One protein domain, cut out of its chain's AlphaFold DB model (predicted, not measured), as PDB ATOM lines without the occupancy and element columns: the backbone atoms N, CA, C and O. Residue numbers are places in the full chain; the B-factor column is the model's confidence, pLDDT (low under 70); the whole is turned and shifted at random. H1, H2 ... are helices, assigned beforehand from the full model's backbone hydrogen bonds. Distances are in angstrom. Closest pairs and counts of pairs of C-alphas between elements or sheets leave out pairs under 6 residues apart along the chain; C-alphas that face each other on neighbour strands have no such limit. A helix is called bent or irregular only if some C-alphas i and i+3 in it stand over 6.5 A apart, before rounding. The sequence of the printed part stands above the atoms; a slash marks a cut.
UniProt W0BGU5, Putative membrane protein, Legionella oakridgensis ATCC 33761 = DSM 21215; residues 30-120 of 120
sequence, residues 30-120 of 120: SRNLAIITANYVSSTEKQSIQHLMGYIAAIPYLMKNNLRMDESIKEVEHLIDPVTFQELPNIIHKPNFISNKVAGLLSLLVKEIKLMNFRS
ATOM      1  N   SER A  30      27.570 -21.261  -8.124       96.62
ATOM      2  CA  SER A  30      28.071 -21.699  -6.813       96.62
ATOM      3  C   SER A  30      28.585 -20.509  -5.992       96.62
ATOM      4  O   SER A  30      28.232 -20.353  -4.826       96.62
ATOM      5  N   ARG A  31      29.352 -19.601  -6.612       96.25
ATOM      6  CA  ARG A  31      29.820 -18.367  -5.960       96.25
ATOM      7  C   ARG A  31      28.662 -17.459  -5.550       96.25
ATOM      8  O   ARG A  31      28.650 -16.973  -4.424       96.25
ATOM      9  N   ASN A  32      27.703 -17.230  -6.442       96.50
ATOM     10  CA  ASN A  32      26.549 -16.380  -6.156       96.50
ATOM     11  C   ASN A  32      25.741 -16.930  -4.978       96.50
ATOM     12  O   ASN A  32      25.367 -16.171  -4.089       96.50
ATOM     13  N   LEU A  33      25.539 -18.247  -4.925       94.75
ATOM     14  CA  LEU A  33      24.859 -18.899  -3.811       94.75
ATOM     15  C   LEU A  33      25.617 -18.724  -2.488       94.75
ATOM     16  O   LEU A  33      24.999 -18.428  -1.466       94.75
ATOM     17  N   ALA A  34      26.946 -18.842  -2.509       94.25
ATOM     18  CA  ALA A  34      27.788 -18.595  -1.340       94.25
ATOM     19  C   ALA A  34      27.695 -17.135  -0.859       94.25
ATOM     20  O   ALA A  34      27.533 -16.887   0.332       94.25
ATOM     21  N   ILE A  35      27.725 -16.163  -1.779       93.75
ATOM     22  CA  ILE A  35      27.578 -14.732  -1.462       93.75
ATOM     23  C   ILE A  35      26.209 -14.449  -0.840       93.75
ATOM     24  O   ILE A  35      26.134 -13.789   0.195       93.75
ATOM     25  N   ILE A  36      25.131 -14.949  -1.450       91.62
ATOM     26  CA  ILE A  36      23.770 -14.770  -0.928       91.62
ATOM     27  C   ILE A  36      23.675 -15.378   0.470       91.62
ATOM     28  O   ILE A  36      23.215 -14.722   1.396       91.62
ATOM     29  N   THR A  37      24.173 -16.600   0.646       90.25
ATOM     30  CA  THR A  37      24.172 -17.275   1.945       90.25
ATOM     31  C   THR A  37      24.910 -16.452   2.999       90.25
ATOM     32  O   THR A  37      24.357 -16.185   4.059       90.25
ATOM     33  N   ALA A  38      26.119 -15.978   2.693       88.56
ATOM     34  CA  ALA A  38      26.933 -15.220   3.638       88.56
ATOM     35  C   ALA A  38      26.302 -13.883   4.070       88.56
ATOM     36  O   ALA A  38      26.562 -13.430   5.180       88.56
ATOM     37  N   ASN A  39      25.493 -13.249   3.212       88.19
ATOM     38  CA  ASN A  39      24.897 -11.939   3.497       88.19
ATOM     39  C   ASN A  39      23.475 -12.021   4.069       88.19
ATOM     40  O   ASN A  39      23.100 -11.181   4.879       88.19
ATOM     41  N   TYR A  40      22.672 -12.997   3.639       83.81
ATOM     42  CA  TYR A  40      21.248 -13.074   3.989       83.81
ATOM     43  C   TYR A  40      20.938 -14.102   5.076       83.81
ATOM     44  O   TYR A  40      19.865 -14.048   5.676       83.81
ATOM     45  N   VAL A  41      21.845 -15.042   5.336       82.69
ATOM     46  CA  VAL A  41      21.652 -16.065   6.364       82.69
ATOM     47  C   VAL A  41      22.389 -15.637   7.626       82.69
ATOM     48  O   VAL A  41      23.498 -16.078   7.911       82.69
ATOM     49  N   SER A  42      21.771 -14.745   8.398       70.50
ATOM     50  CA  SER A  42      22.235 -14.383   9.737       70.50
ATOM     51  C   SER A  42      21.712 -15.405  10.749       70.50
ATOM     52  O   SER A  42      20.677 -15.192  11.376       70.50
ATOM     53  N   SER A  43      22.398 -16.541  10.873       68.06
ATOM     54  CA  SER A  43      22.156 -17.496  11.962       68.06
ATOM     55  C   SER A  43      23.112 -17.239  13.126       68.06
ATOM     56  O   SER A  43      24.273 -16.871  12.931       68.06
ATOM     57  N   THR A  44      22.631 -17.457  14.351       67.56
ATOM     58  CA  THR A  44      23.464 -17.478  15.563       67.56
ATOM     59  C   THR A  44      24.475 -18.635  15.517       67.56
ATOM     60  O   THR A  44      25.544 -18.561  16.126       67.56
ATOM     61  N   GLU A  45      24.186 -19.677  14.732       77.44
ATOM     62  CA  GLU A  45      25.046 -20.841  14.551       77.44
ATOM     63  C   GLU A  45      26.040 -20.647  13.399       77.44
ATOM     64  O   GLU A  45      25.811 -21.030  12.248       77.44
ATOM     65  N   LYS A  46      27.216 -20.098  13.727       83.94
ATOM     66  CA  LYS A  46      28.330 -19.953  12.771       83.94
ATOM     67  C   LYS A  46      28.722 -21.275  12.099       83.94
ATOM     68  O   LYS A  46      29.119 -21.266  10.937       83.94
ATOM     69  N   GLN A  47      28.598 -22.396  12.811       87.38
ATOM     70  CA  GLN A  47      28.944 -23.722  12.298       87.38
ATOM     71  C   GLN A  47      28.021 -24.158  11.149       87.38
ATOM     72  O   GLN A  47      28.501 -24.650  10.131       87.38
ATOM     73  N   SER A  48      26.717 -23.902  11.261       87.94
ATOM     74  CA  SER A  48      25.732 -24.248  10.232       87.94
ATOM     75  C   SER A  48      25.980 -23.472   8.930       87.94
ATOM     76  O   SER A  48      25.932 -24.045   7.841       87.94
ATOM     77  N   ILE A  49      26.366 -22.194   9.031       89.44
ATOM     78  CA  ILE A  49      26.786 -21.390   7.870       89.44
ATOM     79  C   ILE A  49      28.088 -21.936   7.265       89.44
ATOM     80  O   ILE A  49      28.195 -22.042   6.045       89.44
ATOM     81  N   GLN A  50      29.072 -22.313   8.088       91.00
ATOM     82  CA  GLN A  50      30.326 -22.901   7.602       91.00
ATOM     83  C   GLN A  50      30.091 -24.213   6.844       91.00
ATOM     84  O   GLN A  50      30.631 -24.376   5.751       91.00
ATOM     85  N   HIS A  51      29.245 -25.107   7.365       92.38
ATOM     86  CA  HIS A  51      28.865 -26.338   6.668       92.38
ATOM     87  C   HIS A  51      28.166 -26.038   5.335       92.38
ATOM     88  O   HIS A  51      28.509 -26.633   4.314       92.38
ATOM     89  N   LEU A  52      27.241 -25.069   5.309       93.81
ATOM     90  CA  LEU A  52      26.562 -24.660   4.078       93.81
ATOM     91  C   LEU A  52      27.551 -24.175   3.012       93.81
ATOM     92  O   LEU A  52      27.492 -24.600   1.860       93.81
ATOM     93  N   MET A  53      28.480 -23.304   3.407       94.88
ATOM     94  CA  MET A  53      29.519 -22.763   2.528       94.88
ATOM     95  C   MET A  53      30.444 -23.867   2.009       94.88
ATOM     96  O   MET A  53      30.779 -23.882   0.824       94.88
ATOM     97  N   GLY A  54      30.807 -24.810   2.876       96.25
ATOM     98  CA  GLY A  54      31.588 -25.988   2.533       96.25
ATOM     99  C   GLY A  54      30.906 -26.876   1.490       96.25
ATOM    100  O   GLY A  54      31.500 -27.207   0.462       96.25
ATOM    101  N   TYR A  55      29.615 -27.165   1.668       96.94
ATOM    102  CA  TYR A  55      28.828 -27.902   0.677       96.94
ATOM    103  C   TYR A  55      28.725 -27.170  -0.665       96.94
ATOM    104  O   TYR A  55      28.894 -27.791  -1.715       96.94
ATOM    105  N   ILE A  56      28.492 -25.851  -0.660       97.12
ATOM    106  CA  ILE A  56      28.449 -25.051  -1.894       97.12
ATOM    107  C   ILE A  56      29.799 -25.116  -2.623       97.12
ATOM    108  O   ILE A  56      29.839 -25.283  -3.844       97.12
ATOM    109  N   ALA A  57      30.908 -25.037  -1.884       97.12
ATOM    110  CA  ALA A  57      32.253 -25.158  -2.437       97.12
ATOM    111  C   ALA A  57      32.551 -26.563  -2.986       97.12
ATOM    112  O   ALA A  57      33.298 -26.681  -3.955       97.12
ATOM    113  N   ALA A  58      31.953 -27.617  -2.424       97.06
ATOM    114  CA  ALA A  58      32.138 -28.999  -2.868       97.06
ATOM    115  C   ALA A  58      31.456 -29.314  -4.218       97.06
ATOM    116  O   ALA A  58      31.928 -30.190  -4.948       97.06
ATOM    117  N   ILE A  59      30.383 -28.599  -4.592       96.75
ATOM    118  CA  ILE A  59      29.601 -28.875  -5.815       96.75
ATOM    119  C   ILE A  59      30.469 -28.852  -7.088       96.75
ATOM    120  O   ILE A  59      30.441 -29.844  -7.826       96.75
ATOM    121  N   PRO A  60      31.275 -27.804  -7.371       96.50
ATOM    122  CA  PRO A  60      32.151 -27.799  -8.542       96.50
ATOM    123  C   PRO A  60      33.147 -28.964  -8.561       96.50
ATOM    124  O   PRO A  60      33.359 -29.555  -9.615       96.50
ATOM    125  N   TYR A  61      33.733 -29.351  -7.426       96.38
ATOM    126  CA  TYR A  61      34.672 -30.481  -7.385       96.38
ATOM    127  C   TYR A  61      33.985 -31.794  -7.754       96.38
ATOM    128  O   TYR A  61      34.429 -32.498  -8.661       96.38
ATOM    129  N   LEU A  62      32.848 -32.089  -7.122       95.94
ATOM    130  CA  LEU A  62      32.103 -33.315  -7.398       95.94
ATOM    131  C   LEU A  62      31.565 -33.341  -8.828       95.94
ATOM    132  O   LEU A  62      31.547 -34.394  -9.461       95.94
ATOM    133  N   MET A  63      31.143 -32.195  -9.366       95.50
ATOM    134  CA  MET A  63      30.657 -32.105 -10.740       95.50
ATOM    135  C   MET A  63      31.788 -32.318 -11.752       95.50
ATOM    136  O   MET A  63      31.596 -33.047 -12.723       95.50
ATOM    137  N   LYS A  64      32.983 -31.764 -11.497       95.25
ATOM    138  CA  LYS A  64      34.198 -32.023 -12.290       95.25
ATOM    139  C   LYS A  64      34.507 -33.519 -12.320       95.25
ATOM    140  O   LYS A  64      34.734 -34.063 -13.397       95.25
ATOM    141  N   ASN A  65      34.498 -34.168 -11.157       94.62
ATOM    142  CA  ASN A  65      34.835 -35.586 -11.025       94.62
ATOM    143  C   ASN A  65      33.787 -36.455 -11.735       94.62
ATOM    144  O   ASN A  65      34.137 -37.274 -12.582       94.62
ATOM    145  N   ASN A  66      32.499 -36.155 -11.548       93.06
ATOM    146  CA  ASN A  66      31.402 -36.841 -12.232       93.06
ATOM    147  C   ASN A  66      31.485 -36.722 -13.769       93.06
ATOM    148  O   ASN A  66      31.256 -37.699 -14.474       93.06
ATOM    149  N   LEU A  67      31.845 -35.550 -14.306       92.00
ATOM    150  CA  LEU A  67      32.035 -35.349 -15.754       92.00
ATOM    151  C   LEU A  67      33.269 -36.075 -16.312       92.00
ATOM    152  O   LEU A  67      33.334 -36.335 -17.512       92.00
ATOM    153  N   ARG A  68      34.251 -36.379 -15.458       93.69
ATOM    154  CA  ARG A  68      35.475 -37.116 -15.808       93.69
ATOM    155  C   ARG A  68      35.375 -38.617 -15.553       93.69
ATOM    156  O   ARG A  68      36.337 -39.318 -15.845       93.69
ATOM    157  N   MET A  69      34.240 -39.096 -15.036       92.12
ATOM    158  CA  MET A  69      34.088 -40.466 -14.531       92.12
ATOM    159  C   MET A  69      35.143 -40.808 -13.462       92.12
ATOM    160  O   MET A  69      35.629 -41.931 -13.389       92.12
ATOM    161  N   ASP A  70      35.515 -39.811 -12.658       92.19
ATOM    162  CA  ASP A  70      36.411 -39.949 -11.513       92.19
ATOM    163  C   ASP A  70      35.567 -40.106 -10.240       92.19
ATOM    164  O   ASP A  70      34.715 -39.268  -9.934       92.19
ATOM    165  N   GLU A  71      35.786 -41.191  -9.500       88.00
ATOM    166  CA  GLU A  71      35.077 -41.481  -8.248       88.00
ATOM    167  C   GLU A  71      35.743 -40.846  -7.019       88.00
ATOM    168  O   GLU A  71      35.219 -40.947  -5.907       88.00
ATOM    169  N   SER A  72      36.879 -40.165  -7.198       91.88
ATOM    170  CA  SER A  72      37.602 -39.502  -6.121       91.88
ATOM    171  C   SER A  72      36.741 -38.457  -5.411       91.88
ATOM    172  O   SER A  72      36.161 -37.558  -6.024       91.88
ATOM    173  N   ILE A  73      36.709 -38.544  -4.081       94.38
ATOM    174  CA  ILE A  73      36.056 -37.567  -3.196       94.38
ATOM    175  C   ILE A  73      37.047 -36.835  -2.286       94.38
ATOM    176  O   ILE A  73      36.658 -35.915  -1.578       94.38
ATOM    177  N   LYS A  74      38.337 -37.188  -2.319       93.31
ATOM    178  CA  LYS A  74      39.351 -36.669  -1.378       93.31
ATOM    179  C   LYS A  74      39.450 -35.142  -1.378       93.31
ATOM    180  O   LYS A  74      39.654 -34.528  -0.340       93.31
ATOM    181  N   GLU A  75      39.259 -34.516  -2.538       93.44
ATOM    182  CA  GLU A  75      39.310 -33.057  -2.679       93.44
ATOM    183  C   GLU A  75      38.241 -32.331  -1.851       93.44
ATOM    184  O   GLU A  75      38.436 -31.165  -1.525       93.44
ATOM    185  N   VAL A  76      37.129 -32.991  -1.502       96.31
ATOM    186  CA  VAL A  76      36.039 -32.371  -0.732       96.31
ATOM    187  C   VAL A  76      36.048 -32.733   0.751       96.31
ATOM    188  O   VAL A  76      35.232 -32.199   1.491       96.31
ATOM    189  N   GLU A  77      36.973 -33.581   1.207       96.19
ATOM    190  CA  GLU A  77      37.042 -34.057   2.600       96.19
ATOM    191  C   GLU A  77      37.134 -32.913   3.613       96.19
ATOM    192  O   GLU A  77      36.444 -32.908   4.623       96.19
ATOM    193  N   HIS A  78      37.934 -31.894   3.303       95.00
ATOM    194  CA  HIS A  78      38.111 -30.717   4.152       95.00
ATOM    195  C   HIS A  78      36.970 -29.690   4.040       95.00
ATOM    196  O   HIS A  78      36.960 -28.706   4.778       95.00
ATOM    197  N   LEU A  79      36.052 -29.868   3.085       96.00
ATOM    198  CA  LEU A  79      34.953 -28.940   2.817       96.00
ATOM    199  C   LEU A  79      33.646 -29.384   3.466       96.00
ATOM    200  O   LEU A  79      32.759 -28.560   3.653       96.00
ATOM    201  N   ILE A  80      33.489 -30.671   3.759       95.62
ATOM    202  CA  ILE A  80      32.222 -31.235   4.220       95.62
ATOM    203  C   ILE A  80      32.414 -31.943   5.556       95.62
ATOM    204  O   ILE A  80      33.522 -32.330   5.916       95.62
ATOM    205  N   ASP A  81      31.334 -32.103   6.311       94.12
ATOM    206  CA  ASP A  81      31.400 -32.811   7.581       94.12
ATOM    207  C   ASP A  81      31.728 -34.308   7.378       94.12
ATOM    208  O   ASP A  81      31.369 -34.895   6.347       94.12
ATOM    209  N   PRO A  82      32.359 -34.960   8.374       93.88
ATOM    210  CA  PRO A  82      32.767 -36.358   8.259       93.88
ATOM    211  C   PRO A  82      31.614 -37.326   7.977       93.88
ATOM    212  O   PRO A  82      31.822 -38.332   7.302       93.88
ATOM    213  N   VAL A  83      30.404 -37.032   8.467       93.31
ATOM    214  CA  VAL A  83      29.233 -37.901   8.278       93.31
ATOM    215  C   VAL A  83      28.829 -37.892   6.807       93.31
ATOM    216  O   VAL A  83      28.765 -38.942   6.174       93.31
ATOM    217  N   THR A  84      28.662 -36.708   6.221       94.75
ATOM    218  CA  THR A  84      28.345 -36.565   4.795       94.75
ATOM    219  C   THR A  84      29.466 -37.118   3.910       94.75
ATOM    220  O   THR A  84      29.184 -37.725   2.875       94.75
ATOM    221  N   PHE A  85      30.735 -36.970   4.307       96.06
ATOM    222  CA  PHE A  85      31.863 -37.542   3.565       96.06
ATOM    223  C   PHE A  85      31.809 -39.071   3.489       96.06
ATOM    224  O   PHE A  85      32.058 -39.638   2.425       96.06
ATOM    225  N   GLN A  86      31.431 -39.739   4.579       94.69
ATOM    226  CA  GLN A  86      31.275 -41.195   4.616       94.69
ATOM    227  C   GLN A  86      30.080 -41.694   3.787       94.69
ATOM    228  O   GLN A  86      30.105 -42.825   3.304       94.69
ATOM    229  N   GLU A  87      29.051 -40.864   3.582       94.88
ATOM    230  CA  GLU A  87      27.892 -41.199   2.743       94.88
ATOM    231  C   GLU A  87      28.236 -41.166   1.240       94.88
ATOM    232  O   GLU A  87      27.726 -41.983   0.468       94.88
ATOM    233  N   LEU A  88      29.125 -40.259   0.812       93.94
ATOM    234  CA  LEU A  88      29.414 -39.982  -0.603       93.94
ATOM    235  C   LEU A  88      29.817 -41.193  -1.471       93.94
ATOM    236  O   LEU A  88      29.358 -41.240  -2.618       93.94
ATOM    237  N   PRO A  89      30.653 -42.151  -1.018       93.44
ATOM    238  CA  PRO A  89      31.042 -43.304  -1.830       93.44
ATOM    239  C   PRO A  89      29.849 -44.128  -2.322       93.44
ATOM    240  O   PRO A  89      29.860 -44.599  -3.455       93.44
ATOM    241  N   ASN A  90      28.791 -44.226  -1.512       93.19
ATOM    242  CA  ASN A  90      27.599 -45.024  -1.813       93.19
ATOM    243  C   ASN A  90      26.586 -44.290  -2.709       93.19
ATOM    244  O   ASN A  90      25.551 -44.847  -3.074       93.19
ATOM    245  N   ILE A  91      26.860 -43.033  -3.066       94.19
ATOM    246  CA  ILE A  91      25.974 -42.209  -3.885       94.19
ATOM    247  C   ILE A  91      26.406 -42.254  -5.353       94.19
ATOM    248  O   ILE A  91      27.541 -41.913  -5.705       94.19
ATOM    249  N   ILE A  92      25.443 -42.579  -6.220       89.06
ATOM    250  CA  ILE A  92      25.608 -42.579  -7.680       89.06
ATOM    251  C   ILE A  92      25.815 -41.142  -8.189       89.06
ATOM    252  O   ILE A  92      26.831 -40.834  -8.802       89.06
ATOM    253  N   HIS A  93      24.892 -40.225  -7.877       92.50
ATOM    254  CA  HIS A  93      24.959 -38.821  -8.305       92.50
ATOM    255  C   HIS A  93      25.385 -37.878  -7.172       92.50
ATOM    256  O   HIS A  93      24.579 -37.128  -6.614       92.50
ATOM    257  N   LYS A  94      26.688 -37.890  -6.867       94.62
ATOM    258  CA  LYS A  94      27.312 -37.101  -5.788       94.62
ATOM    259  C   LYS A  94      27.013 -35.587  -5.855       94.62
ATOM    260  O   LYS A  94      26.655 -35.028  -4.817       94.62
ATOM    261  N   PRO A  95      27.066 -34.905  -7.024       94.50
ATOM    262  CA  PRO A  95      26.769 -33.469  -7.088       94.50
ATOM    263  C   PRO A  95      25.322 -33.150  -6.703       94.50
ATOM    264  O   PRO A  95      25.068 -32.211  -5.956       94.50
ATOM    265  N   ASN A  96      24.368 -33.958  -7.178       95.25
ATOM    266  CA  ASN A  96      22.953 -33.762  -6.874       95.25
ATOM    267  C   ASN A  96      22.664 -33.991  -5.386       95.25
ATOM    268  O   ASN A  96      21.892 -33.258  -4.775       95.25
ATOM    269  N   PHE A  97      23.307 -34.990  -4.786       96.19
ATOM    270  CA  PHE A  97      23.185 -35.262  -3.358       96.19
ATOM    271  C   PHE A  97      23.641 -34.078  -2.493       96.19
ATOM    272  O   PHE A  97      22.893 -33.644  -1.616       96.19
ATOM    273  N   ILE A  98      24.803 -33.487  -2.792       96.31
ATOM    274  CA  ILE A  98      25.270 -32.293  -2.074       96.31
ATOM    275  C   ILE A  98      24.343 -31.097  -2.311       96.31
ATOM    276  O   ILE A  98      23.986 -30.419  -1.352       96.31
ATOM    277  N   SER A  99      23.866 -30.873  -3.539       95.62
ATOM    278  CA  SER A  99      22.878 -29.818  -3.814       95.62
ATOM    279  C   SER A  99      21.597 -29.974  -2.983       95.62
ATOM    280  O   SER A  99      21.045 -28.981  -2.508       95.62
ATOM    281  N   ASN A 100      21.143 -31.209  -2.745       96.19
ATOM    282  CA  ASN A 100      19.999 -31.473  -1.869       96.19
ATOM    283  C   ASN A 100      20.305 -31.153  -0.397       96.19
ATOM    284  O   ASN A 100      19.470 -30.545   0.270       96.19
ATOM    285  N   LYS A 101      21.498 -31.498   0.109       95.31
ATOM    286  CA  LYS A 101      21.923 -31.131   1.475       95.31
ATOM    287  C   LYS A 101      22.001 -29.609   1.645       95.31
ATOM    288  O   LYS A 101      21.492 -29.092   2.637       95.31
ATOM    289  N   VAL A 102      22.540 -28.889   0.652       95.38
ATOM    290  CA  VAL A 102      22.548 -27.413   0.603       95.38
ATOM    291  C   VAL A 102      21.129 -26.860   0.710       95.38
ATOM    292  O   VAL A 102      20.863 -26.020   1.564       95.38
ATOM    293  N   ALA A 103      20.201 -27.348  -0.119       94.38
ATOM    294  CA  ALA A 103      18.815 -26.888  -0.108       94.38
ATOM    295  C   ALA A 103      18.115 -27.173   1.233       94.38
ATOM    296  O   ALA A 103      17.435 -26.300   1.775       94.38
ATOM    297  N   GLY A 104      18.317 -28.370   1.791       93.81
ATOM    298  CA  GLY A 104      17.767 -28.762   3.087       93.81
ATOM    299  C   GLY A 104      18.246 -27.846   4.209       93.81
ATOM    300  O   GLY A 104      17.425 -27.258   4.914       93.81
ATOM    301  N   LEU A 105      19.561 -27.656   4.322       91.62
ATOM    302  CA  LEU A 105      20.163 -26.841   5.374       91.62
ATOM    303  C   LEU A 105      19.813 -25.352   5.216       91.62
ATOM    304  O   LEU A 105      19.436 -24.706   6.192       91.62
ATOM    305  N   LEU A 106      19.805 -24.826   3.988       91.25
ATOM    306  CA  LEU A 106      19.334 -23.467   3.712       91.25
ATOM    307  C   LEU A 106      17.869 -23.273   4.138       91.25
ATOM    308  O   LEU A 106      17.526 -22.254   4.735       91.25
ATOM    309  N   SER A 107      16.997 -24.252   3.871       91.50
ATOM    310  CA  SER A 107      15.581 -24.170   4.253       91.50
ATOM    311  C   SER A 107      15.371 -24.130   5.769       91.50
ATOM    312  O   SER A 107      14.456 -23.448   6.235       91.50
ATOM    313  N   LEU A 108      16.215 -24.833   6.533       89.75
ATOM    314  CA  LEU A 108      16.186 -24.824   7.995       89.75
ATOM    315  C   LEU A 108      16.586 -23.443   8.520       89.75
ATOM    316  O   LEU A 108      15.808 -22.821   9.243       89.75
ATOM    317  N   LEU A 109      17.713 -22.907   8.050       87.06
ATOM    318  CA  LEU A 109      18.211 -21.599   8.486       87.06
ATOM    319  C   LEU A 109      17.246 -20.456   8.133       87.06
ATOM    320  O   LEU A 109      17.008 -19.557   8.937       87.06
ATOM    321  N   VAL A 110      16.618 -20.499   6.955       85.94
ATOM    322  CA  VAL A 110      15.613 -19.494   6.566       85.94
ATOM    323  C   VAL A 110      14.364 -19.565   7.454       85.94
ATOM    324  O   VAL A 110      13.776 -18.527   7.765       85.94
ATOM    325  N   LYS A 111      13.935 -20.765   7.869       86.31
ATOM    326  CA  LYS A 111      12.810 -20.915   8.808       86.31
ATOM    327  C   LYS A 111      13.144 -20.309  10.169       86.31
ATOM    328  O   LYS A 111      12.305 -19.598  10.713       86.31
ATOM    329  N   GLU A 112      14.350 -20.533  10.682       83.69
ATOM    330  CA  GLU A 112      14.802 -19.955  11.954       83.69
ATOM    331  C   GLU A 112      14.800 -18.426  11.927       83.69
ATOM    332  O   GLU A 112      14.221 -17.803  12.814       83.69
ATOM    333  N   ILE A 113      15.349 -17.821  10.870       80.56
ATOM    334  CA  ILE A 113      15.364 -16.360  10.706       80.56
ATOM    335  C   ILE A 113      13.939 -15.797  10.696       80.56
ATOM    336  O   ILE A 113      13.650 -14.808  11.370       80.56
ATOM    337  N   LYS A 114      13.013 -16.445   9.973       79.88
ATOM    338  CA  LYS A 114      11.602 -16.038   9.986       79.88
ATOM    339  C   LYS A 114      11.019 -16.110  11.395       79.88
ATOM    340  O   LYS A 114      10.390 -15.150  11.822       79.88
ATOM    341  N   LEU A 115      11.241 -17.207  12.120       74.81
ATOM    342  CA  LEU A 115      10.745 -17.370  13.491       74.81
ATOM    343  C   LEU A 115      11.305 -16.312  14.452       74.81
ATOM    344  O   LEU A 115      10.568 -15.843  15.315       74.81
ATOM    345  N   MET A 116      12.571 -15.914  14.297       73.50
ATOM    346  CA  MET A 116      13.174 -14.832  15.083       73.50
ATOM    347  C   MET A 116      12.511 -13.481  14.789       73.50
ATOM    348  O   MET A 116      12.179 -12.756  15.723       73.50
ATOM    349  N   ASN A 117      12.226 -13.183  13.518       73.44
ATOM    350  CA  ASN A 117      11.574 -11.932  13.118       73.44
ATOM    351  C   ASN A 117      10.118 -11.808  13.601       73.44
ATOM    352  O   ASN A 117       9.636 -10.694  13.749       73.44
ATOM    353  N   PHE A 118       9.411 -12.916  13.853       70.19
ATOM    354  CA  PHE A 118       8.045 -12.892  14.407       70.19
ATOM    355  C   PHE A 118       7.990 -12.760  15.936       70.19
ATOM    356  O   PHE A 118       6.911 -12.560  16.490       70.19
ATOM    357  N   ARG A 119       9.120 -12.937  16.631       58.47
ATOM    358  CA  ARG A 119       9.219 -12.821  18.098       58.47
ATOM    359  C   ARG A 119       9.702 -11.441  18.566       58.47
ATOM    360  O   ARG A 119       9.789 -11.226  19.773       58.47
ATOM    361  N   SER A 120      10.026 -10.560  17.621       52.09
ATOM    362  CA  SER A 120      10.387  -9.150  17.800       52.09
ATOM    363  C   SER A 120       9.183  -8.253  17.548       52.09
ATOM    364  O   SER A 120       9.246  -7.109  18.044       52.09
TER     365      SER A 120
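Overview. This is residues 30 to 120 of the 120 residues of the protein "Putative membrane protein" of Legionella oakridgensis ATCC 33761 = DSM 21215 (UniProt W0BGU5). A rod of helices: the long H4 and the bent but nearly straight H2 run side by side in opposite ways, and H1 folds back on the first arm of H2 as a helical hairpin. From the far end of H2 a long loop, residues 69 to 81, leads back along the rod to the short H3, which sits beside the first turns of H4 on the side away from H1. The printed part has 91 residues with four named helices, in the order H1, H2, H3, H4, and no named strand; its class is all helix. It is only just compact, close to loose, with a radius of gyration of the C-alphas of 14.3 A, and the C-alphas span 51 by 25 by 19 A.

Arrangement. Begin with H4, residues 94 to 117, the longest helix. Next look for H2, residues 46 to 68, which by its hydrogen bonds was assigned as one helix but is bent: C-alphas 57 and 60 are 6.7 A apart. Its arms are H2a, residues 46 to 57, and H2b, residues 60 to 68, and their lines stand at a shallow tilt of 29 degrees. H2a touches H4, which meets it with residues 98 to 106 alone; the closest C-alphas are those of Leu 52 and Val 102, 6.0 A apart. These two run opposite ways at a shallow tilt of 33 degrees, only just short of steep. H2b touches H4 at residues 94 to 95 alone, with the C-alphas of Leu 62 and Pro 95 closest at 5.3 A, opposite ways at a shallow tilt of 21 degrees. Now find H1, residues 30 to 40, which forms a helical hairpin with H2a: they touch, closest at the C-alphas of Ala 34 and Met 53, 5.9 A apart, and run opposite ways at a shallow tilt of 19 degrees. H1 and H4 are near each other, with 6 pairs of C-alphas within 10 A. The helix packing is mostly aligned: the three touching pairs are at shallow tilts. H3, residues 82 to 90, is close to H4 but not clearly touching; their closest C-alphas, those of Leu 88 and Lys 94, are 6.3 A apart, and the tilt of 37 degrees is only just steep. H3 is apart from H1, H2a and H2b. In H1, H2a, H2b and H4 every O i to N i+4 pair is within hydrogen-bond range, while in H3 3 of 5 are.

Along the chain. Find C-alpha 94 at (27.312, -37.101, -5.788); from there H4 runs 35.2 A to C-alpha 117 at (11.574, -11.932, 13.118). Go back to the first printed residue, with C-alpha 30 at (28.071, -21.699, -6.813), and H1 takes you 15.4 A to Tyr 40. H2a covers 16.5 A from Lys 46 to Ala 57, and H2b covers 12.3 A from Pro 60 to Arg 68. H3 measures 14.3 A from Pro 82 to Asn 90; it is irregular, but only just: C-alphas 86 and 89 are 6.8 A apart.

Size, cuts and confidence. The two C-alphas farthest apart are those of Met 69 and Ser 120, 50.9 A, and residue 120 is the chain's last. The printed part has no cut. The links from H1 to H2 and from H3 to H4 are tight, while the link from H2 to H3, 13 residues, is long. In the B-factor column the mean pLDDT of the printed part is 90.1; look for values under 70 at residues 43 to 44 and 119 to 120.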